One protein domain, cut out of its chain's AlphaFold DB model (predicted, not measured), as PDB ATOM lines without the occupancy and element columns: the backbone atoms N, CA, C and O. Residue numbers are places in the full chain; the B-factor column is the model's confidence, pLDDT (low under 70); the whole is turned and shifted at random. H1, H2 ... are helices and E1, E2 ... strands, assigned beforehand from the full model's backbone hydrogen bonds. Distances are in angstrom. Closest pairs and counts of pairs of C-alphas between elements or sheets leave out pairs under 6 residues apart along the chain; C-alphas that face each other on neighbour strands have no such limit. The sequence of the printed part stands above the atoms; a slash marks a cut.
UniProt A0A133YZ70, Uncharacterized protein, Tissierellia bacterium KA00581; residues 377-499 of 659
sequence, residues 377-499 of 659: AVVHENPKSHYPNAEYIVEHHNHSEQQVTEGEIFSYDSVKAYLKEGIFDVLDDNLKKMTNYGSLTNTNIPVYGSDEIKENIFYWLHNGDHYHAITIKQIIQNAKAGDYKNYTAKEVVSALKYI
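AT A GLANCE: This is residues 377 to 499 of the 659 residues of an uncharacterized protein of Tissierellia bacterium KA00581 (UniProt A0A133YZ70). Little here is regular structure. A small meander, E3 E4 E5, each strand antiparallel to the last, is grazed by H1, H2 and H3 amid long loops; residues 385 to 391 stick out. The 123 printed residues, 47 of them in E1 E2 H1 E3 E4 E5 H2 H3, are mixed in class and compact: radius of gyration of the C-alphas 15.1 A, spans 44 by 33 by 27 A.

HOW THE PARTS SIT: E1, residues 377 to 379, and E2, 391 to 394, are apart. H1, 429 to 432, only grazes the sheet of E3, 436 to 438, E4, 457 to 462, and E5, 466 to 471. Find its hairpins at N 438 and O 457, 2.9 A, and N 460 and O 468, 3.0 A. H2, 472 to 481, touches H3, 489 to 499, closest at C-alphas 476 and 489, 5.1 A. Every O i to N i+4 pair in H2 and H3 is within hydrogen-bond range.

IN THESE COORDINATES: Find C-alpha 377 at (-27.007, 46.099, 9.974); H3 runs 15.2 A to C-alpha 499 at (-40.328, 26.219, 23.844).

THE WHOLE: The printed part has no cut; pLDDT is under 70 in 34 residues, among them 377 to 398.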
ATOM      1  N   ALA A 377     -28.337  46.288   9.414       48.16
ATOM      2  CA  ALA A 377     -27.007  46.099   9.974       48.16
ATOM      3  C   ALA A 377     -27.081  45.701  11.450       48.16
ATOM      4  O   ALA A 377     -28.045  46.034  12.137       48.16
ATOM      5  N   VAL A 378     -26.011  45.077  11.932       46.94
ATOM      6  CA  VAL A 378     -25.738  44.840  13.351       46.94
ATOM      7  C   VAL A 378     -24.425  45.538  13.680       46.94
ATOM      8  O   VAL A 378     -23.479  45.461  12.895       46.94
ATOM      9  N   VAL A 379     -24.378  46.266  14.791       46.75
ATOM     10  CA  VAL A 379     -23.206  47.040  15.217       46.75
ATOM     11  C   VAL A 379     -22.886  46.793  16.686       46.75
ATOM     12  O   VAL A 379     -23.763  46.454  17.474       46.75
ATOM     13  N   HIS A 380     -21.628  47.019  17.056       50.91
ATOM     14  CA  HIS A 380     -21.092  46.817  18.415       50.91
ATOM     15  C   HIS A 380     -20.636  48.116  19.070       50.91
ATOM     16  O   HIS A 380     -20.208  48.134  20.221       50.91
ATOM     17  N   GLU A 381     -20.727  49.217  18.331       55.75
ATOM     18  CA  GLU A 381     -20.610  50.564  18.864       55.75
ATOM     19  C   GLU A 381     -22.010  51.154  18.987       55.75
ATOM     20  O   GLU A 381     -22.826  51.009  18.075       55.75
ATOM     21  N   ASN A 382     -22.284  51.831  20.105       64.62
ATOM     22  CA  ASN A 382     -23.603  52.381  20.372       64.62
ATOM     23  C   ASN A 382     -24.019  53.367  19.254       64.62
ATOM     24  O   ASN A 382     -23.478  54.474  19.173       64.62
ATOM     25  N   PRO A 383     -25.028  53.025  18.430       63.50
ATOM     26  CA  PRO A 383     -25.395  53.793  17.241       63.50
ATOM     27  C   PRO A 383     -26.210  55.053  17.558       63.50
ATOM     28  O   PRO A 383     -26.553  55.826  16.658       63.50
ATOM     29  N   LYS A 384     -26.565  55.277  18.828       67.88
ATOM     30  CA  LYS A 384     -27.493  56.334  19.253       67.88
ATOM     31  C   LYS A 384     -26.997  57.740  18.922       67.88
ATOM     32  O   LYS A 384     -27.800  58.618  18.615       67.88
ATOM     33  N   SER A 385     -25.684  57.961  18.974       64.00
ATOM     34  CA  SER A 385     -25.064  59.236  18.588       64.00
ATOM     35  C   SER A 385     -25.190  59.508  17.084       64.00
ATOM     36  O   SER A 385     -25.349  60.665  16.690       64.00
ATOM     37  N   HIS A 386     -25.164  58.456  16.262       59.59
ATOM     38  CA  HIS A 386     -25.225  58.526  14.802       59.59
ATOM     39  C   HIS A 386     -26.659  58.651  14.282       59.59
ATOM     40  O   HIS A 386     -26.903  59.393  13.328       59.59
ATOM     41  N   TYR A 387     -27.626  58.019  14.954       68.38
ATOM     42  CA  TYR A 387     -29.048  58.124  14.618       68.38
ATOM     43  C   TYR A 387     -29.869  58.663  15.792       68.38
ATOM     44  O   TYR A 387     -30.717  57.959  16.338       68.38
ATOM     45  N   PRO A 388     -29.694  59.944  16.160       65.12
ATOM     46  CA  PRO A 388     -30.386  60.531  17.309       65.12
ATOM     47  C   PRO A 388     -31.909  60.610  17.132       65.12
ATOM     48  O   PRO A 388     -32.621  60.847  18.102       65.12
ATOM     49  N   ASN A 389     -32.397  60.446  15.897       67.75
ATOM     50  CA  ASN A 389     -33.817  60.469  15.551       67.75
ATOM     51  C   ASN A 389     -34.396  59.067  15.297       67.75
ATOM     52  O   ASN A 389     -35.586  58.964  15.010       67.75
ATOM     53  N   ALA A 390     -33.573  58.012  15.332       65.50
ATOM     54  CA  ALA A 390     -34.074  56.649  15.231       65.50
ATOM     55  C   ALA A 390     -34.742  56.249  16.551       65.50
ATOM     56  O   ALA A 390     -34.280  56.606  17.636       65.50
ATOM     57  N   GLU A 391     -35.834  55.501  16.449       69.75
ATOM     58  CA  GLU A 391     -36.496  54.866  17.583       69.75
ATOM     59  C   GLU A 391     -35.501  53.936  18.292       69.75
ATOM     60  O   GLU A 391     -34.921  53.071  17.649       69.75
ATOM     61  N   TYR A 392     -35.263  54.123  19.593       68.56
ATOM     62  CA  TYR A 392     -34.256  53.365  20.344       68.56
ATOM     63  C   TYR A 392     -34.939  52.456  21.360       68.56
ATOM     64  O   TYR A 392     -35.509  52.938  22.338       68.56
ATOM     65  N   ILE A 393     -34.888  51.152  21.114       63.44
ATOM     66  CA  ILE A 393     -35.539  50.124  21.925       63.44
ATOM     67  C   ILE A 393     -34.468  49.380  22.702       63.44
ATOM     68  O   ILE A 393     -33.526  48.882  22.100       63.44
ATOM     69  N   VAL A 394     -34.630  49.272  24.017       64.31
ATOM     70  CA  VAL A 394     -33.755  48.477  24.884       64.31
ATOM     71  C   VAL A 394     -34.417  47.128  25.148       64.31
ATOM     72  O   VAL A 394     -35.488  47.085  25.744       64.31
ATOM     73  N   GLU A 395     -33.787  46.042  24.694       64.81
ATOM     74  CA  GLU A 395     -34.230  44.650  24.890       64.81
ATOM     75  C   GLU A 395     -33.180  43.812  25.643       64.81
ATOM     76  O   GLU A 395     -33.139  42.584  25.527       64.81
ATOM     77  N   HIS A 396     -32.306  44.467  26.410       61.75
ATOM     78  CA  HIS A 396     -31.408  43.799  27.341       61.75
ATOM     79  C   HIS A 396     -31.797  44.066  28.786       61.75
ATOM     80  O   HIS A 396     -32.134  45.180  29.178       61.75
ATOM     81  N   HIS A 397     -31.671  43.013  29.584       63.00
ATOM     82  CA  HIS A 397     -31.820  43.052  31.027       63.00
ATOM     83  C   HIS A 397     -30.446  42.734  31.614       63.00
ATOM     84  O   HIS A 397     -30.027  41.576  31.625       63.00
ATOM     85  N   ASN A 398     -29.700  43.765  32.020       65.06
ATOM     86  CA  ASN A 398     -28.431  43.581  32.720       65.06
ATOM     87  C   ASN A 398     -28.652  43.829  34.208       65.06
ATOM     88  O   ASN A 398     -28.732  44.972  34.650       65.06
ATOM     89  N   HIS A 399     -28.728  42.727  34.949       75.25
ATOM     90  CA  HIS A 399     -28.904  42.707  36.395       75.25
ATOM     91  C   HIS A 399     -27.692  42.096  37.105       75.25
ATOM     92  O   HIS A 399     -27.816  41.315  38.056       75.25
ATOM     93  N   SER A 400     -26.486  42.403  36.613       68.12
ATOM     94  CA  SER A 400     -25.224  41.898  37.172       68.12
ATOM     95  C   SER A 400     -25.005  42.286  38.642       68.12
ATOM     96  O   SER A 400     -24.309  41.567  39.364       68.12
ATOM     97  N   GLU A 401     -25.658  43.349  39.120       77.25
ATOM     98  CA  GLU A 401     -25.701  43.754  40.527       77.25
ATOM     99  C   GLU A 401     -26.428  42.746  41.430       77.25
ATOM    100  O   GLU A 401     -26.153  42.676  42.633       77.25
ATOM    101  N   GLN A 402     -27.328  41.930  40.869       80.81
ATOM    102  CA  GLN A 402     -28.033  40.895  41.616       80.81
ATOM    103  C   GLN A 402     -27.076  39.739  41.910       80.81
ATOM    104  O   GLN A 402     -26.674  38.975  41.026       80.81
ATOM    105  N   GLN A 403     -26.716  39.578  43.183       81.44
ATOM    106  CA  GLN A 403     -25.859  38.476  43.608       81.44
ATOM    107  C   GLN A 403     -26.592  37.138  43.478       81.44
ATOM    108  O   GLN A 403     -27.715  36.980  43.958       81.44
ATOM    109  N   VAL A 404     -25.936  36.148  42.871       84.81
ATOM    110  CA  VAL A 404     -26.422  34.764  42.786       84.81
ATOM    111  C   VAL A 404     -25.498  33.882  43.608       84.81
ATOM    112  O   VAL A 404     -24.302  33.803  43.335       84.81
ATOM    113  N   THR A 405     -26.052  33.233  44.625       80.31
ATOM    114  CA  THR A 405     -25.305  32.299  45.471       80.31
ATOM    115  C   THR A 405     -25.244  30.915  44.825       80.31
ATOM    116  O   THR A 405     -26.132  30.539  44.060       80.31
ATOM    117  N   GLU A 406     -24.230  30.113  45.159       77.19
ATOM    118  CA  GLU A 406     -24.077  28.757  44.601       77.19
ATOM    119  C   GLU A 406     -25.300  27.859  44.854       77.19
ATOM    120  O   GLU A 406     -25.655  27.052  44.000       77.19
ATOM    121  N   GLY A 407     -25.990  28.028  45.989       78.75
ATOM    122  CA  GLY A 407     -27.195  27.257  46.320       78.75
ATOM    123  C   GLY A 407     -28.431  27.616  45.485       78.75
ATOM    124  O   GLY A 407     -29.397  26.853  45.459       78.75
ATOM    125  N   GLU A 408     -28.416  28.762  44.805       83.50
ATOM    126  CA  GLU A 408     -29.489  29.200  43.908       83.50
ATOM    127  C   GLU A 408     -29.267  28.738  42.468       83.50
ATOM    128  O   GLU A 408     -30.227  28.669  41.698       83.50
ATOM    129  N   ILE A 409     -28.029  28.395  42.106       87.62
ATOM    130  CA  ILE A 409     -27.690  27.883  40.780       87.62
ATOM    131  C   ILE A 409     -28.217  26.452  40.654       87.62
ATOM    132  O   ILE A 409     -27.997  25.592  41.503       87.62
ATOM    133  N   PHE A 410     -28.922  26.183  39.559       90.75
ATOM    134  CA  PHE A 410     -29.440  24.859  39.231       90.75
ATOM    135  C   PHE A 410     -29.103  24.499  37.785       90.75
ATOM    136  O   PHE A 410     -28.896  25.372  36.944       90.75
ATOM    137  N   SER A 411     -29.053  23.201  37.483       88.50
ATOM    138  CA  SER A 411     -28.772  22.723  36.129       88.50
ATOM    139  C   SER A 411     -30.042  22.640  35.287       88.50
ATOM    140  O   SER A 411     -31.137  22.386  35.802       88.50
ATOM    141  N   TYR A 412     -29.891  22.766  33.971       90.31
ATOM    142  CA  TYR A 412     -30.974  22.556  33.010       90.31
ATOM    143  C   TYR A 412     -31.658  21.186  33.146       90.31
ATOM    144  O   TYR A 412     -32.881  21.071  33.006       90.31
ATOM    145  N   ASP A 413     -30.892  20.143  33.465       90.81
ATOM    146  CA  ASP A 413     -31.412  18.784  33.638       90.81
ATOM    147  C   ASP A 413     -32.269  18.626  34.895       90.81
ATOM    148  O   ASP A 413     -33.179  17.798  34.925       90.81
ATOM    149  N   SER A 414     -32.041  19.460  35.915       92.31
ATOM    150  CA  SER A 414     -32.836  19.450  37.147       92.31
ATOM    151  C   SER A 414     -34.255  20.013  36.970       92.31
ATOM    152  O   SER A 414     -35.098  19.855  37.856       92.31
ATOM    153  N   VAL A 415     -34.543  20.647  35.826       95.75
ATOM    154  CA  VAL A 415     -35.822  21.302  35.529       95.75
ATOM    155  C   VAL A 415     -36.593  20.516  34.466       95.75
ATOM    156  O   VAL A 415     -36.059  20.129  33.421       95.75
ATOM    157  N   LYS A 416     -37.882  20.269  34.718       93.50
ATOM    158  CA  LYS A 416     -38.788  19.632  33.750       93.50
ATOM    159  C   LYS A 416     -39.349  20.673  32.785       93.50
ATOM    160  O   LYS A 416     -39.570  21.805  33.180       93.50
ATOM    161  N   ALA A 417     -39.597  20.270  31.540       95.44
ATOM    162  CA  ALA A 417     -40.209  21.129  30.533       95.44
ATOM    163  C   ALA A 417     -41.709  21.298  30.809       95.44
ATOM    164  O   ALA A 417     -42.449  20.311  30.820       95.44
ATOM    165  N   TYR A 418     -42.156  22.530  31.024       93.38
ATOM    166  CA  TYR A 418     -43.564  22.861  31.233       93.38
ATOM    167  C   TYR A 418     -43.801  24.361  31.020       93.38
ATOM    168  O   TYR A 418     -43.000  25.184  31.463       93.38
ATOM    169  N   LEU A 419     -44.919  24.707  30.379       93.00
ATOM    170  CA  LEU A 419     -45.353  26.086  30.168       93.00
ATOM    171  C   LEU A 419     -46.457  26.434  31.173       93.00
ATOM    172  O   LEU A 419     -47.598  25.996  31.025       93.00
ATOM    173  N   LYS A 420     -46.112  27.199  32.212       93.38
ATOM    174  CA  LYS A 420     -47.083  27.688  33.199       93.38
ATOM    175  C   LYS A 420     -47.999  28.733  32.562       93.38
ATOM    176  O   LYS A 420     -47.554  29.533  31.745       93.38
ATOM    177  N   GLU A 421     -49.277  28.727  32.929       90.25
ATOM    178  CA  GLU A 421     -50.240  29.717  32.436       90.25
ATOM    179  C   GLU A 421     -49.724  31.141  32.674       90.25
ATOM    180  O   GLU A 421     -49.225  31.431  33.755       90.25
ATOM    181  N   GLY A 422     -49.817  32.002  31.655       87.44
ATOM    182  CA  GLY A 422     -49.403  33.405  31.715       87.44
ATOM    183  C   GLY A 422     -47.895  33.664  31.618       87.44
ATOM    184  O   GLY A 422     -47.517  34.818  31.432       87.44
ATOM    185  N   ILE A 423     -47.025  32.645  31.695       92.12
ATOM    186  CA  ILE A 423     -45.570  32.875  31.635       92.12
ATOM    187  C   ILE A 423     -45.121  33.348  30.253       92.12
ATOM    188  O   ILE A 423     -44.259  34.206  30.137       92.12
ATOM    189  N   PHE A 424     -45.754  32.838  29.196       88.31
ATOM    190  CA  PHE A 424     -45.419  33.201  27.820       88.31
ATOM    191  C   PHE A 424     -45.614  34.702  27.543       88.31
ATOM    192  O   PHE A 424     -44.906  35.273  26.724       88.31
ATOM    193  N   ASP A 425     -46.533  35.342  28.270       86.00
ATOM    194  CA  ASP A 425     -46.864  36.761  28.122       86.00
ATOM    195  C   ASP A 425     -45.841  37.691  28.794       86.00
ATOM    196  O   ASP A 425     -45.791  38.881  28.476       86.00
ATOM    197  N   VAL A 426     -45.052  37.170  29.741       87.31
ATOM    198  CA  VAL A 426     -44.012  37.940  30.442       87.31
ATOM    199  C   VAL A 426     -42.624  37.746  29.847       87.31
ATOM    200  O   VAL A 426     -41.745  38.542  30.139       87.31
ATOM    201  N   LEU A 427     -42.417  36.711  29.030       87.25
ATOM    202  CA  LEU A 427     -41.157  36.549  28.312       87.25
ATOM    203  C   LEU A 427     -41.028  37.657  27.260       87.25
ATOM    204  O   LEU A 427     -42.008  38.011  26.591       87.25
ATOM    205  N   ASP A 428     -39.823  38.189  27.107       79.00
ATOM    206  CA  ASP A 428     -39.466  39.026  25.969       79.00
ATOM    207  C   ASP A 428     -39.368  38.189  24.679       79.00
ATOM    208  O   ASP A 428     -39.395  36.950  24.688       79.00
ATOM    209  N   ASP A 429     -39.300  38.873  23.541       77.44
ATOM    210  CA  ASP A 429     -39.296  38.215  22.236       77.44
ATOM    211  C   ASP A 429     -37.994  37.461  21.953       77.44
ATOM    212  O   ASP A 429     -38.023  36.453  21.244       77.44
ATOM    213  N   ASN A 430     -36.875  37.882  22.543       82.38
ATOM    214  CA  ASN A 430     -35.598  37.187  22.426       82.38
ATOM    215  C   ASN A 430     -35.673  35.804  23.109       82.38
ATOM    216  O   ASN A 430     -35.332  34.780  22.512       82.38
ATOM    217  N   LEU A 431     -36.233  35.737  24.318       89.75
ATOM    218  CA  LEU A 431     -36.460  34.496  25.060       89.75
ATOM    219  C   LEU A 431     -37.462  33.561  24.374       89.75
ATOM    220  O   LEU A 431     -37.273  32.341  24.381       89.75
ATOM    221  N   LYS A 432     -38.512  34.100  23.742       88.25
ATOM    222  CA  LYS A 432     -39.489  33.290  22.987       88.25
ATOM    223  C   LYS A 432     -38.885  32.609  21.754       88.25
ATOM    224  O   LYS A 432     -39.451  31.618  21.293       88.25
ATOM    225  N   LYS A 433     -37.772  33.123  21.218       87.31
ATOM    226  CA  LYS A 433     -37.110  32.609  20.006       87.31
ATOM    227  C   LYS A 433     -36.058  31.530  20.276       87.31
ATOM    228  O   LYS A 433     -35.593  30.912  19.324       87.31
ATOM    229  N   MET A 434     -35.722  31.262  21.541       91.06
ATOM    230  CA  MET A 434     -34.719  30.265  21.932       91.06
ATOM    231  C   MET A 434     -34.979  28.899  21.280       91.06
ATOM    232  O   MET A 434     -36.032  28.290  21.486       91.06
ATOM    233  N   THR A 435     -34.005  28.392  20.521       92.19
ATOM    234  CA  THR A 435     -34.127  27.115  19.798       92.19
ATOM    235  C   THR A 435     -33.349  25.990  20.458       92.19
ATOM    236  O   THR A 435     -33.692  24.824  20.273       92.19
ATOM    237  N   ASN A 436     -32.322  26.310  21.249       92.62
ATOM    238  CA  ASN A 436     -31.398  25.329  21.797       92.62
ATOM    239  C   ASN A 436     -30.943  25.686  23.222       92.62
ATOM    240  O   ASN A 436     -31.018  26.831  23.666       92.62
ATOM    241  N   TYR A 437     -30.444  24.672  23.931       93.12
ATOM    242  CA  TYR A 437     -29.674  24.816  25.165       93.12
ATOM    243  C   TYR A 437     -28.418  23.949  25.061       93.12
ATOM    244  O   TYR A 437     -28.524  22.776  24.694       93.12
ATOM    245  N   GLY A 438     -27.245  24.497  25.369       86.25
ATOM    246  CA  GLY A 438     -25.986  23.763  25.269       86.25
ATOM    247  C   GLY A 438     -24.763  24.671  25.217       86.25
ATOM    248  O   GLY A 438     -24.781  25.775  25.757       86.25
ATOM    249  N   SER A 439     -23.702  24.186  24.574       84.75
ATOM    250  CA  SER A 439     -22.437  24.907  24.441       84.75
ATOM    251  C   SER A 439     -22.145  25.249  22.982       84.75
ATOM    252  O   SER A 439     -22.163  24.379  22.113       84.75
ATOM    253  N   LEU A 440     -21.825  26.514  22.735       73.75
ATOM    254  CA  LEU A 440     -21.393  27.085  21.462       73.75
ATOM    255  C   LEU A 440     -19.874  27.316  21.462       73.75
ATOM    256  O   LEU A 440     -19.382  28.370  21.072       73.75
ATOM    257  N   THR A 441     -19.100  26.340  21.931       61.62
ATOM    258  CA  THR A 441     -17.631  26.453  22.002       61.62
ATOM    259  C   THR A 441     -16.952  26.258  20.646       61.62
ATOM    260  O   THR A 441     -15.839  26.730  20.454       61.62
ATOM    261  N   ASN A 442     -17.633  25.604  19.698       53.56
ATOM    262  CA  ASN A 442     -17.080  25.198  18.401       53.56
ATOM    263  C   ASN A 442     -17.757  25.928  17.226       53.56
ATOM    264  O   ASN A 442     -17.952  25.341  16.165       53.56
ATOM    265  N   THR A 443     -18.189  27.175  17.436       47.22
ATOM    266  CA  THR A 443     -18.811  27.999  16.391       47.22
ATOM    267  C   THR A 443     -17.988  29.252  16.114       47.22
ATOM    268  O   THR A 443     -17.520  29.913  17.047       47.22
ATOM    269  N   ASN A 444     -17.861  29.587  14.830       51.31
ATOM    270  CA  ASN A 444     -17.285  30.851  14.361       51.31
ATOM    271  C   ASN A 444     -18.344  31.965  14.283       51.31
ATOM    272  O   ASN A 444     -18.004  33.133  14.145       51.31
ATOM    273  N   ILE A 445     -19.627  31.607  14.413       51.75
ATOM    274  CA  ILE A 445     -20.740  32.555  14.496       51.75
ATOM    275  C   ILE A 445     -20.674  33.263  15.863       51.75
ATOM    276  O   ILE A 445     -20.607  32.568  16.887       51.75
ATOM    277  N   PRO A 446     -20.697  34.607  15.913       58.69
ATOM    278  CA  PRO A 446     -20.676  35.359  17.162       58.69
ATOM    279  C   PRO A 446     -21.791  34.959  18.132       58.69
ATOM    280  O   PRO A 446     -22.864  34.529  17.717       58.69
ATOM    281  N   VAL A 447     -21.532  35.096  19.432       71.94
ATOM    282  CA  VAL A 447     -22.481  34.761  20.503       71.94
ATOM    283  C   VAL A 447     -22.592  35.961  21.431       71.94
ATOM    284  O   VAL A 447     -21.601  36.328  22.059       71.94
ATOM    285  N   TYR A 448     -23.786  36.536  21.518       74.81
ATOM    286  CA  TYR A 448     -24.071  37.757  22.270       74.81
ATOM    287  C   TYR A 448     -25.092  37.517  23.387       74.81
ATOM    288  O   TYR A 448     -25.821  36.525  23.371       74.81
ATOM    289  N   GLY A 449     -25.143  38.410  24.372       73.94
ATOM    290  CA  GLY A 449     -26.099  38.410  25.489       73.94
ATOM    291  C   GLY A 449     -25.738  37.499  26.670       73.94
ATOM    292  O   GLY A 449     -26.441  37.480  27.678       73.94
ATOM    293  N   SER A 450     -24.631  36.758  26.588       81.25
ATOM    294  CA  SER A 450     -24.225  35.750  27.585       81.25
ATOM    295  C   SER A 450     -22.961  36.113  28.371       81.25
ATOM    296  O   SER A 450     -22.352  35.234  28.976       81.25
ATOM    297  N   ASP A 451     -22.553  37.385  28.376       74.88
ATOM    298  CA  ASP A 451     -21.326  37.860  29.039       74.88
ATOM    299  C   ASP A 451     -20.084  37.046  28.618       74.88
ATOM    300  O   ASP A 451     -19.310  36.578  29.451       74.88
ATOM    301  N   GLU A 452     -19.941  36.809  27.308       71.06
ATOM    302  CA  GLU A 452     -18.899  35.973  26.681       71.06
ATOM    303  C   GLU A 452     -18.943  34.469  27.042       71.06
ATOM    304  O   GLU A 452     -18.135  33.677  26.540       71.06
ATOM    305  N   ILE A 453     -19.900  34.027  27.865       77.25
ATOM    306  CA  ILE A 453     -20.048  32.624  28.264       77.25
ATOM    307  C   ILE A 453     -20.685  31.829  27.127       77.25
ATOM    308  O   ILE A 453     -21.863  31.963  26.819       77.25
ATOM    309  N   LYS A 454     -19.919  30.902  26.549       81.94
ATOM    310  CA  LYS A 454     -20.392  30.036  25.456       81.94
ATOM    311  C   LYS A 454     -20.870  28.659  25.906       81.94
ATOM    312  O   LYS A 454     -21.242  27.848  25.066       81.94
ATOM    313  N   GLU A 455     -20.850  28.359  27.198       83.69
ATOM    314  CA  GLU A 455     -21.199  27.040  27.731       83.69
ATOM    315  C   GLU A 455     -22.481  27.072  28.559       83.69
ATOM    316  O   GLU A 455     -22.702  27.994  29.340       83.69
ATOM    317  N   ASN A 456     -23.289  26.011  28.459       85.19
ATOM    318  CA  ASN A 456     -24.505  25.833  29.264       85.19
ATOM    319  C   ASN A 456     -25.495  27.013  29.156       85.19
ATOM    320  O   ASN A 456     -26.112  27.427  30.147       85.19
ATOM    321  N   ILE A 457     -25.653  27.529  27.936       93.69
ATOM    322  CA  ILE A 457     -26.482  28.685  27.584       93.69
ATOM    323  C   ILE A 457     -27.734  28.268  26.819       93.69
ATOM    324  O   ILE A 457     -27.727  27.291  26.069       93.69
ATOM    325  N   PHE A 458     -28.808  29.034  26.988       95.06
ATOM    326  CA  PHE A 458     -29.905  29.074  26.025       95.06
ATOM    327  C   PHE A 458     -29.469  29.921  24.842       95.06
ATOM    328  O   PHE A 458     -28.862  30.964  25.065       95.06
ATOM    329  N   TYR A 459     -29.767  29.489  23.618       93.62
ATOM    330  CA  TYR A 459     -29.427  30.264  22.432       93.62
ATOM    331  C   TYR A 459     -30.381  30.036  21.259       93.62
ATOM    332  O   TYR A 459     -31.053  29.001  21.157       93.62
ATOM    333  N   TRP A 460     -30.400  30.997  20.339       85.75
ATOM    334  CA  TRP A 460     -30.967  30.851  19.001       85.75
ATOM    335  C   TRP A 460     -30.150  31.633  17.979       85.75
ATOM    336  O   TRP A 460     -29.494  32.616  18.318       85.75
ATOM    337  N   LEU A 461     -30.161  31.148  16.739       78.69
ATOM    338  CA  LEU A 461     -29.458  31.766  15.620       78.69
ATOM    339  C   LEU A 461     -30.360  32.825  14.988       78.69
ATOM    340  O   LEU A 461     -31.383  32.482  14.386       78.69
ATOM    341  N   HIS A 462     -29.981  34.088  15.121       69.88
ATOM    342  CA  HIS A 462     -30.611  35.190  14.403       69.88
ATOM    343  C   HIS A 462     -30.022  35.244  13.002       69.88
ATOM    344  O   HIS A 462     -28.827  35.042  12.855       69.88
ATOM    345  N   ASN A 463     -30.883  35.353  11.984       59.00
ATOM    346  CA  ASN A 463     -30.571  35.532  10.555       59.00
ATOM    347  C   ASN A 463     -29.417  34.709   9.929       59.00
ATOM    348  O   ASN A 463     -29.027  34.960   8.791       59.00
ATOM    349  N   GLY A 464     -28.930  33.667  10.605       49.34
ATOM    350  CA  GLY A 464     -27.747  32.912  10.200       49.34
ATOM    351  C   GLY A 464     -26.407  33.574  10.549       49.34
ATOM    352  O   GLY A 464     -25.381  32.995  10.199       49.34
ATOM    353  N   ASP A 465     -26.395  34.736  11.208       50.25
ATOM    354  CA  ASP A 465     -25.219  35.605  11.339       50.25
ATOM    355  C   ASP A 465     -24.678  35.743  12.766       50.25
ATOM    356  O   ASP A 465     -23.459  35.790  12.929       50.25
ATOM    357  N   HIS A 466     -25.523  35.724  13.797       67.31
ATOM    358  CA  HIS A 466     -25.091  35.653  15.197       67.31
ATOM    359  C   HIS A 466     -26.093  34.929  16.097       67.31
ATOM    360  O   HIS A 466     -27.288  34.816  15.824       67.31
ATOM    361  N   TYR A 467     -25.593  34.422  17.218       80.44
ATOM    362  CA  TYR A 467     -26.407  33.836  18.269       80.44
ATOM    363  C   TYR A 467     -26.781  34.884  19.308       80.44
ATOM    364  O   TYR A 467     -25.911  35.546  19.870       80.44
ATOM    365  N   HIS A 468     -28.064  34.947  19.645       80.75
ATOM    366  CA  HIS A 468     -28.486  35.496  20.927       80.75
ATOM    367  C   HIS A 468     -28.435  34.386  21.963       80.75
ATOM    368  O   HIS A 468     -28.923  33.279  21.712       80.75
ATOM    369  N   ALA A 469     -27.871  34.683  23.125       90.62
ATOM    370  CA  ALA A 469     -27.697  33.733  24.200       90.62
ATOM    371  C   ALA A 469     -28.003  34.340  25.570       90.62
ATOM    372  O   ALA A 469     -27.925  35.546  25.765       90.62
ATOM    373  N   ILE A 470     -28.349  33.474  26.523       91.50
ATOM    374  CA  ILE A 470     -28.522  33.827  27.934       91.50
ATOM    375  C   ILE A 470     -28.177  32.631  28.831       91.50
ATOM    376  O   ILE A 470     -28.490  31.473  28.529       91.50
ATOM    377  N   THR A 471     -27.528  32.898  29.960       92.88
ATOM    378  CA  THR A 471     -27.167  31.886  30.962       92.88
ATOM    379  C   THR A 471     -28.287  31.676  31.988       92.88
ATOM    380  O   THR A 471     -29.089  32.566  32.268       92.88
ATOM    381  N   ILE A 472     -28.309  30.511  32.653       91.56
ATOM    382  CA  ILE A 472     -29.210  30.286  33.805       91.56
ATOM    383  C   ILE A 472     -28.931  31.293  34.930       91.56
ATOM    384  O   ILE A 472     -29.860  31.719  35.613       91.56
ATOM    385  N   LYS A 473     -27.668  31.701  35.112       91.38
ATOM    386  CA  LYS A 473     -27.290  32.716  36.100       91.38
ATOM    387  C   LYS A 473     -27.985  34.050  35.813       91.38
ATOM    388  O   LYS A 473     -28.620  34.577  36.719       91.38
ATOM    389  N   GLN A 474     -27.938  34.530  34.571       91.56
ATOM    390  CA  GLN A 474     -28.631  35.756  34.158       91.56
ATOM    391  C   GLN A 474     -30.152  35.621  34.321       91.56
ATOM    392  O   GLN A 474     -30.784  36.509  34.875       91.56
ATOM    393  N   ILE A 475     -30.748  34.467  33.991       93.50
ATOM    394  CA  ILE A 475     -32.183  34.226  34.254       93.50
ATOM    395  C   ILE A 475     -32.509  34.329  35.758       93.50
ATOM    396  O   ILE A 475     -33.567  34.838  36.129       93.50
ATOM    397  N   ILE A 476     -31.623  33.865  36.648       91.81
ATOM    398  CA  ILE A 476     -31.796  34.037  38.099       91.81
ATOM    399  C   ILE A 476     -31.712  35.516  38.487       91.81
ATOM    400  O   ILE A 476     -32.525  35.968  39.292       91.81
ATOM    401  N   GLN A 477     -30.765  36.263  37.922       90.50
ATOM    402  CA  GLN A 477     -30.599  37.697  38.178       90.50
ATOM    403  C   GLN A 477     -31.837  38.486  37.742       90.50
ATOM    404  O   GLN A 477     -32.417  39.199  38.557       90.50
ATOM    405  N   ASN A 478     -32.320  38.244  36.527       89.88
ATOM    406  CA  ASN A 478     -33.515  38.870  35.962       89.88
ATOM    407  C   ASN A 478     -34.773  38.534  36.784       89.88
ATOM    408  O   ASN A 478     -35.591  39.398  37.102       89.88
ATOM    409  N   ALA A 479     -34.905  37.283  37.245       90.88
ATOM    410  CA  ALA A 479     -35.997  36.898  38.141       90.88
ATOM    411  C   ALA A 479     -35.948  37.635  39.491       90.88
ATOM    412  O   ALA A 479     -36.998  37.973  40.036       90.88
ATOM    413  N   LYS A 480     -34.751  37.880  40.042       90.69
ATOM    414  CA  LYS A 480     -34.571  38.651  41.285       90.69
ATOM    415  C   LYS A 480     -34.859  40.139  41.093       90.69
ATOM    416  O   LYS A 480     -35.411  40.752  42.002       90.69
ATOM    417  N   ALA A 481     -34.509  40.683  39.930       87.06
ATOM    418  CA  ALA A 481     -34.811  42.057  39.546       87.06
ATOM    419  C   ALA A 481     -36.310  42.288  39.281       87.06
ATOM    420  O   ALA A 481     -36.787  43.415  39.374       87.06
ATOM    421  N   GLY A 482     -37.070  41.215  39.036       87.44
ATOM    422  CA  GLY A 482     -38.520  41.266  38.853       87.44
ATOM    423  C   GLY A 482     -38.969  41.294  37.392       87.44
ATOM    424  O   GLY A 482     -40.170  41.417  37.147       87.44
ATOM    425  N   ASP A 483     -38.056  41.095  36.435       85.81
ATOM    426  CA  ASP A 483     -38.348  41.095  34.990       85.81
ATOM    427  C   ASP A 483     -39.446  40.091  34.621       85.81
ATOM    428  O   ASP A 483     -40.295  40.326  33.764       85.81
ATOM    429  N   TYR A 484     -39.488  38.969  35.340       90.50
ATOM    430  CA  TYR A 484     -40.471  37.907  35.131       90.50
ATOM    431  C   TYR A 484     -41.655  37.989  36.100       90.50
ATOM    432  O   TYR A 484     -42.322  36.985  36.360       90.50
ATOM    433  N   LYS A 485     -41.950  39.176  36.643       88.38
ATOM    434  CA  LYS A 485     -43.049  39.428  37.589       88.38
ATOM    435  C   LYS A 485     -43.001  38.470  38.787       88.38
ATOM    436  O   LYS A 485     -42.119  38.557  39.629       88.38
ATOM    437  N   ASN A 486     -43.968  37.558  38.888       89.69
ATOM    438  CA  ASN A 486     -44.104  36.589  39.973       89.69
ATOM    439  C   ASN A 486     -43.602  35.178  39.609       89.69
ATOM    440  O   ASN A 486     -43.811  34.249  40.393       89.69
ATOM    441  N   TYR A 487     -42.987  34.994  38.437       95.25
ATOM    442  CA  TYR A 487     -42.426  33.711  38.025       95.25
ATOM    443  C   TYR A 487     -40.996  33.547  38.529       95.25
ATOM    444  O   TYR A 487     -40.162  34.444  38.448       95.25
ATOM    445  N   THR A 488     -40.700  32.355  39.032       95.25
ATOM    446  CA  THR A 488     -39.351  31.999  39.473       95.25
ATOM    447  C   THR A 488     -38.440  31.701  38.282       95.25
ATOM    448  O   THR A 488     -38.895  31.222  37.242       95.25
ATOM    449  N   ALA A 489     -37.125  31.849  38.460       95.75
ATOM    450  CA  ALA A 489     -36.136  31.469  37.446       95.75
ATOM    451  C   ALA A 489     -36.295  30.013  36.958       95.75
ATOM    452  O   ALA A 489     -36.111  29.720  35.779       95.75
ATOM    453  N   LYS A 490     -36.696  29.086  37.844       96.38
ATOM    454  CA  LYS A 490     -36.977  27.686  37.472       96.38
ATOM    455  C   LYS A 490     -38.185  27.555  36.550       96.38
ATOM    456  O   LYS A 490     -38.170  26.714  35.657       96.38
ATOM    457  N   GLU A 491     -39.224  28.356  36.759       97.12
ATOM    458  CA  GLU A 491     -40.405  28.365  35.890       97.12
ATOM    459  C   GLU A 491     -40.077  28.968  34.523       97.12
ATOM    460  O   GLU A 491     -40.528  28.436  33.511       97.12
ATOM    461  N   VAL A 492     -39.223  29.993  34.478       96.81
ATOM    462  CA  VAL A 492     -38.711  30.565  33.223       96.81
ATOM    463  C   VAL A 492     -37.880  29.534  32.461       96.81
ATOM    464  O   VAL A 492     -38.187  29.234  31.312       96.81
ATOM    465  N   VAL A 493     -36.910  28.884  33.112       97.38
ATOM    466  CA  VAL A 493     -36.120  27.796  32.502       97.38
ATOM    467  C   VAL A 493     -37.013  26.636  32.041       97.38
ATOM    468  O   VAL A 493     -36.794  26.077  30.966       97.38
ATOM    469  N   SER A 494     -38.048  26.288  32.811       97.19
ATOM    470  CA  SER A 494     -39.058  25.290  32.434       97.19
ATOM    471  C   SER A 494     -39.809  25.681  31.156       97.19
ATOM    472  O   SER A 494     -40.033  24.822  30.297       97.19
ATOM    473  N   ALA A 495     -40.167  26.961  31.013       97.00
ATOM    474  CA  ALA A 495     -40.830  27.495  29.830       97.00
ATOM    475  C   ALA A 495     -39.900  27.525  28.609       97.00
ATOM    476  O   ALA A 495     -40.296  27.028  27.558       97.00
ATOM    477  N   LEU A 496     -38.656  27.998  28.747       96.81
ATOM    478  CA  LEU A 496     -37.659  27.972  27.664       96.81
ATOM    479  C   LEU A 496     -37.388  26.542  27.187       96.81
ATOM    480  O   LEU A 496     -37.384  26.254  25.993       96.81
ATOM    481  N   LYS A 497     -37.253  25.603  28.128       97.00
ATOM    482  CA  LYS A 497     -37.123  24.176  27.822       97.00
ATOM    483  C   LYS A 497     -38.346  23.636  27.078       97.00
ATOM    484  O   LYS A 497     -38.192  22.848  26.149       97.00
ATOM    485  N   TYR A 498     -39.553  24.058  27.457       96.19
ATOM    486  CA  TYR A 498     -40.776  23.692  26.743       96.19
ATOM    487  C   TYR A 498     -40.820  24.276  25.326       96.19
ATOM    488  O   TYR A 498     -41.204  23.545  24.411       96.19
ATOM    489  N   ILE A 499     -40.402  25.537  25.145       94.94
ATOM    490  CA  ILE A 499     -40.328  26.219  23.844       94.94
ATOM    491  C   ILE A 499     -39.436  25.432  22.882       94.94
ATOM    492  O   ILE A 499     -39.901  25.012  21.822       94.94
TER     493      ILE A 499